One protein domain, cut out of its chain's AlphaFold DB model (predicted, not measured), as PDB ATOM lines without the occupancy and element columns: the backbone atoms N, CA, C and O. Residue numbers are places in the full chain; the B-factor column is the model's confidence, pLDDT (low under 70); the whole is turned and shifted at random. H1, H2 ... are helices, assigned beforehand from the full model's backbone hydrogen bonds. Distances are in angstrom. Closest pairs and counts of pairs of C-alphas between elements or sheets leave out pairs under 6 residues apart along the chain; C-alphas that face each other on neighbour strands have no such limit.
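This is residues 148 to 191 of the 237 residues of an uncharacterized protein of Acidobacteria bacterium (UniProt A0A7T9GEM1). One long helix, H1, and a shorter one, H2, meet at their ends in an open corner, like a wide V with unequal arms, and there is no further layer over either helix. The printed part has 44 residues with two named helices, H1 then H2, and no named strand; the class is all helix. The whole is extended, a rod spanning 56 by 17 by 6 A, with a radius of gyration of the C-alphas of 17.5 A.

H1, residues 148 to 173, is the longest helix. H2, residues 176 to 191, is close to H1 but not clearly touching; their closest C-alphas, of Leu 173 and Gln 179, are 7.1 A apart. Their lines stand at a steep tilt of 64 degrees and run the same way. In H1 and H2 every O i to N i+4 pair is within hydrogen-bond range.

H1 runs 36.4 A from C-alpha 148 at (149.311, -11.213, 34.427) to C-alpha 173. H2 runs 22.3 A and ends with C-alpha 191 at (99.826, -2.889, 59.965).

The C-alphas farthest apart, of Arg 149 and Asn 191, are 56.3 A apart. The printed part has no cut, and the link from H1 to H2 is tight. The mean pLDDT of the printed part is 75.4; residues 148 to 150, 152 to 153, 173 to 174 and 177 to 178 are under 70.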
ATOM      1  N   ILE A 148     149.609 -11.986  33.210       58.22
ATOM      2  CA  ILE A 148     149.311 -11.213  34.427       58.22
ATOM      3  C   ILE A 148     148.734  -9.842  34.056       58.22
ATOM      4  O   ILE A 148     147.800  -9.356  34.699       58.22
ATOM      5  N   ARG A 149     149.237  -9.225  32.982       63.12
ATOM      6  CA  ARG A 149     148.708  -7.959  32.460       63.12
ATOM      7  C   ARG A 149     147.301  -8.117  31.872       63.12
ATOM      8  O   ARG A 149     146.462  -7.250  32.113       63.12
ATOM      9  N   LEU A 150     147.027  -9.206  31.154       63.78
ATOM     10  CA  LEU A 150     145.711  -9.522  30.597       63.78
ATOM     11  C   LEU A 150     144.705  -9.807  31.713       63.78
ATOM     12  O   LEU A 150     143.637  -9.212  31.711       63.78
ATOM     13  N   ILE A 151     145.079 -10.618  32.707       70.25
ATOM     14  CA  ILE A 151     144.268 -10.906  33.900       70.25
ATOM     15  C   ILE A 151     143.988  -9.613  34.667       70.25
ATOM     16  O   ILE A 151     142.860  -9.368  35.079       70.25
ATOM     17  N   ARG A 152     144.981  -8.730  34.822       69.94
ATOM     18  CA  ARG A 152     144.785  -7.427  35.473       69.94
ATOM     19  C   ARG A 152     143.818  -6.536  34.684       69.94
ATOM     20  O   ARG A 152     143.026  -5.818  35.292       69.94
ATOM     21  N   LEU A 153     143.861  -6.571  33.351       68.75
ATOM     22  CA  LEU A 153     142.917  -5.845  32.495       68.75
ATOM     23  C   LEU A 153     141.513  -6.456  32.539       68.75
ATOM     24  O   LEU A 153     140.540  -5.710  32.622       68.75
ATOM     25  N   GLU A 154     141.404  -7.780  32.537       78.06
ATOM     26  CA  GLU A 154     140.144  -8.511  32.650       78.06
ATOM     27  C   GLU A 154     139.488  -8.262  34.012       78.06
ATOM     28  O   GLU A 154     138.318  -7.894  34.064       78.06
ATOM     29  N   LEU A 155     140.255  -8.312  35.107       71.50
ATOM     30  CA  LEU A 155     139.801  -7.934  36.448       71.50
ATOM     31  C   LEU A 155     139.348  -6.470  36.508       71.50
ATOM     32  O   LEU A 155     138.331  -6.172  37.127       71.50
ATOM     33  N   LYS A 156     140.052  -5.550  35.838       76.19
ATOM     34  CA  LYS A 156     139.644  -4.138  35.758       76.19
ATOM     35  C   LYS A 156     138.337  -3.963  34.976       76.19
ATOM     36  O   LYS A 156     137.510  -3.132  35.351       76.19
ATOM     37  N   TYR A 157     138.136  -4.740  33.913       74.44
ATOM     38  CA  TYR A 157     136.897  -4.749  33.134       74.44
ATOM     39  C   TYR A 157     135.726  -5.351  33.913       74.44
ATOM     40  O   TYR A 157     134.658  -4.743  33.954       74.44
ATOM     41  N   LEU A 158     135.930  -6.500  34.561       78.69
ATOM     42  CA  LEU A 158     134.929  -7.146  35.411       78.69
ATOM     43  C   LEU A 158     134.557  -6.259  36.602       78.69
ATOM     44  O   LEU A 158     133.373  -6.103  36.890       78.69
ATOM     45  N   GLY A 159     135.542  -5.606  37.226       82.56
ATOM     46  CA  GLY A 159     135.318  -4.624  38.286       82.56
ATOM     47  C   GLY A 159     134.465  -3.444  37.813       82.56
ATOM     48  O   GLY A 159     133.455  -3.138  38.439       82.56
ATOM     49  N   ARG A 160     134.788  -2.842  36.657       77.94
ATOM     50  CA  ARG A 160     133.960  -1.771  36.065       77.94
ATOM     51  C   ARG A 160     132.552  -2.230  35.705       77.94
ATOM     52  O   ARG A 160     131.606  -1.472  35.878       77.94
ATOM     53  N   GLN A 161     132.392  -3.443  35.179       72.31
ATOM     54  CA  GLN A 161     131.063  -3.979  34.888       72.31
ATOM     55  C   GLN A 161     130.252  -4.180  36.167       72.31
ATOM     56  O   GLN A 161     129.080  -3.815  36.193       72.31
ATOM     57  N   GLN A 162     130.862  -4.710  37.228       79.06
ATOM     58  CA  GLN A 162     130.207  -4.817  38.529       79.06
ATOM     59  C   GLN A 162     129.826  -3.448  39.083       79.06
ATOM     60  O   GLN A 162     128.712  -3.314  39.569       79.06
ATOM     61  N   GLU A 163     130.690  -2.442  38.956       83.25
ATOM     62  CA  GLU A 163     130.420  -1.073  39.399       83.25
ATOM     63  C   GLU A 163     129.242  -0.445  38.642       83.25
ATOM     64  O   GLU A 163     128.334   0.083  39.271       83.25
ATOM     65  N   ILE A 164     129.183  -0.584  37.311       78.19
ATOM     66  CA  ILE A 164     128.060  -0.089  36.495       78.19
ATOM     67  C   ILE A 164     126.763  -0.829  36.833       78.19
ATOM     68  O   ILE A 164     125.707  -0.212  36.938       78.19
ATOM     69  N   ILE A 165     126.823  -2.150  37.021       77.50
ATOM     70  CA  ILE A 165     125.653  -2.940  37.420       77.50
ATOM     71  C   ILE A 165     125.184  -2.525  38.814       77.50
ATOM     72  O   ILE A 165     123.978  -2.451  39.041       77.50
ATOM     73  N   LEU A 166     126.105  -2.270  39.746       79.50
ATOM     74  CA  LEU A 166     125.755  -1.797  41.080       79.50
ATOM     75  C   LEU A 166     125.132  -0.407  40.996       79.50
ATOM     76  O   LEU A 166     124.053  -0.226  41.535       79.50
ATOM     77  N   ALA A 167     125.748   0.522  40.264       78.38
ATOM     78  CA  ALA A 167     125.231   1.869  40.057       78.38
ATOM     79  C   ALA A 167     123.825   1.844  39.444       78.38
ATOM     80  O   ALA A 167     122.926   2.466  39.990       78.38
ATOM     81  N   ALA A 168     123.594   1.041  38.400       74.88
ATOM     82  CA  ALA A 168     122.276   0.883  37.786       74.88
ATOM     83  C   ALA A 168     121.255   0.209  38.721       74.88
ATOM     84  O   ALA A 168     120.064   0.505  38.654       74.88
ATOM     85  N   LYS A 169     121.689  -0.702  39.603       77.56
ATOM     86  CA  LYS A 169     120.819  -1.273  40.641       77.56
ATOM     87  C   LYS A 169     120.490  -0.263  41.733       77.56
ATOM     88  O   LYS A 169     119.353  -0.261  42.185       77.56
ATOM     89  N   THR A 170     121.446   0.564  42.147       79.19
ATOM     90  CA  THR A 170     121.237   1.632  43.130       79.19
ATOM     91  C   THR A 170     120.328   2.713  42.556       79.19
ATOM     92  O   THR A 170     119.340   3.058  43.181       79.19
ATOM     93  N   GLU A 171     120.570   3.151  41.321       77.94
ATOM     94  CA  GLU A 171     119.706   4.088  40.595       77.94
ATOM     95  C   GLU A 171     118.310   3.491  40.351       77.94
ATOM     96  O   GLU A 171     117.293   4.164  40.496       77.94
ATOM     97  N   GLY A 172     118.244   2.189  40.061       72.69
ATOM     98  CA  GLY A 172     116.990   1.447  40.000       72.69
ATOM     99  C   GLY A 172     116.270   1.371  41.348       72.69
ATOM    100  O   GLY A 172     115.051   1.452  41.374       72.69
ATOM    101  N   LEU A 173     116.987   1.244  42.466       64.25
ATOM    102  CA  LEU A 173     116.426   1.289  43.825       64.25
ATOM    103  C   LEU A 173     115.961   2.700  44.214       64.25
ATOM    104  O   LEU A 173     114.936   2.831  44.878       64.25
ATOM    105  N   ASP A 174     116.658   3.734  43.744       64.31
ATOM    106  CA  ASP A 174     116.294   5.147  43.909       64.31
ATOM    107  C   ASP A 174     115.154   5.591  42.980       64.31
ATOM    108  O   ASP A 174     114.648   6.709  43.089       64.31
ATOM    109  N   SER A 175     114.686   4.702  42.099       76.38
ATOM    110  CA  SER A 175     113.436   4.885  41.372       76.38
ATOM    111  C   SER A 175     112.307   5.196  42.352       76.38
ATOM    112  O   SER A 175     111.964   4.378  43.212       76.38
ATOM    113  N   GLN A 176     111.669   6.356  42.173       70.25
ATOM    114  CA  GLN A 176     110.530   6.801  42.988       70.25
ATOM    115  C   GLN A 176     109.416   5.746  43.065       70.25
ATOM    116  O   GLN A 176     108.718   5.639  44.070       70.25
ATOM    117  N   LEU A 177     109.279   4.916  42.027       66.06
ATOM    118  CA  LEU A 177     108.293   3.842  41.955       66.06
ATOM    119  C   LEU A 177     108.636   2.683  42.909       66.06
ATOM    120  O   LEU A 177     107.745   2.124  43.547       66.06
ATOM    121  N   ILE A 178     109.924   2.357  43.066       63.78
ATOM    122  CA  ILE A 178     110.396   1.332  44.008       63.78
ATOM    123  C   ILE A 178     110.383   1.862  45.443       63.78
ATOM    124  O   ILE A 178     109.935   1.138  46.329       63.78
ATOM    125  N   GLN A 179     110.757   3.123  45.677       73.31
ATOM    126  CA  GLN A 179     110.600   3.752  46.996       73.31
ATOM    127  C   GLN A 179     109.128   3.779  47.435       73.31
ATOM    128  O   GLN A 179     108.811   3.411  48.568       73.31
ATOM    129  N   HIS A 180     108.209   4.113  46.525       74.31
ATOM    130  CA  HIS A 180     106.775   4.088  46.806       74.31
ATOM    131  C   HIS A 180     106.277   2.663  47.099       74.31
ATOM    132  O   HIS A 180     105.585   2.447  48.093       74.31
ATOM    133  N   ALA A 181     106.681   1.670  46.300       72.44
ATOM    134  CA  ALA A 181     106.321   0.269  46.526       72.44
ATOM    135  C   ALA A 181     106.904  -0.294  47.838       72.44
ATOM    136  O   ALA A 181     106.221  -1.037  48.542       72.44
ATOM    137  N   MET A 182     108.135   0.080  48.203       75.31
ATOM    138  CA  MET A 182     108.742  -0.285  49.487       75.31
ATOM    139  C   MET A 182     108.021   0.379  50.658       75.31
ATOM    140  O   MET A 182     107.750  -0.301  51.642       75.31
ATOM    141  N   SER A 183     107.646   1.658  50.546       82.75
ATOM    142  CA  SER A 183     106.877   2.352  51.587       82.75
ATOM    143  C   SER A 183     105.491   1.731  51.792       82.75
ATOM    144  O   SER A 183     105.083   1.500  52.927       82.75
ATOM    145  N   GLN A 184     104.803   1.360  50.705       83.19
ATOM    146  CA  GLN A 184     103.523   0.655  50.774       83.19
ATOM    147  C   GLN A 184     103.678  -0.725  51.409       83.19
ATOM    148  O   GLN A 184     102.883  -1.096  52.269       83.19
ATOM    149  N   ARG A 185     104.711  -1.482  51.024       79.94
ATOM    150  CA  ARG A 185     104.969  -2.805  51.597       79.94
ATOM    151  C   ARG A 185     105.315  -2.724  53.082       79.94
ATOM    152  O   ARG A 185     104.771  -3.504  53.856       79.94
ATOM    153  N   ALA A 186     106.141  -1.755  53.474       85.69
ATOM    154  CA  ALA A 186     106.466  -1.488  54.870       85.69
ATOM    155  C   ALA A 186     105.219  -1.098  55.676       85.69
ATOM    156  O   ALA A 186     105.045  -1.584  56.788       85.69
ATOM    157  N   HIS A 187     104.309  -0.296  55.109       87.06
ATOM    158  CA  HIS A 187     103.033   0.023  55.753       87.06
ATOM    159  C   HIS A 187     102.142  -1.209  55.947       87.06
ATOM    160  O   HIS A 187     101.549  -1.367  57.010       87.06
ATOM    161  N   ILE A 188     102.058  -2.094  54.951       85.31
ATOM    162  CA  ILE A 188     101.264  -3.327  55.041       85.31
ATOM    163  C   ILE A 188     101.850  -4.278  56.095       85.31
ATOM    164  O   ILE A 188     101.103  -4.832  56.896       85.31
ATOM    165  N   GLU A 189     103.173  -4.453  56.124       81.19
ATOM    166  CA  GLU A 189     103.846  -5.279  57.136       81.19
ATOM    167  C   GLU A 189     103.721  -4.688  58.542       81.19
ATOM    168  O   GLU A 189     103.433  -5.429  59.479       81.19
ATOM    169  N   ALA A 190     103.860  -3.368  58.690       85.75
ATOM    170  CA  ALA A 190     103.670  -2.683  59.966       85.75
ATOM    171  C   ALA A 190     102.230  -2.820  60.476       85.75
ATOM    172  O   ALA A 190     102.036  -3.107  61.654       85.75
ATOM    173  N   ASN A 191     101.229  -2.690  59.599       83.94
ATOM    174  CA  ASN A 191      99.826  -2.889  59.965       83.94
ATOM    175  C   ASN A 191      99.546  -4.344  60.344       83.94
ATOM    176  O   ASN A 191      98.900  -4.589  61.350       83.94
TER     177      ASN A 191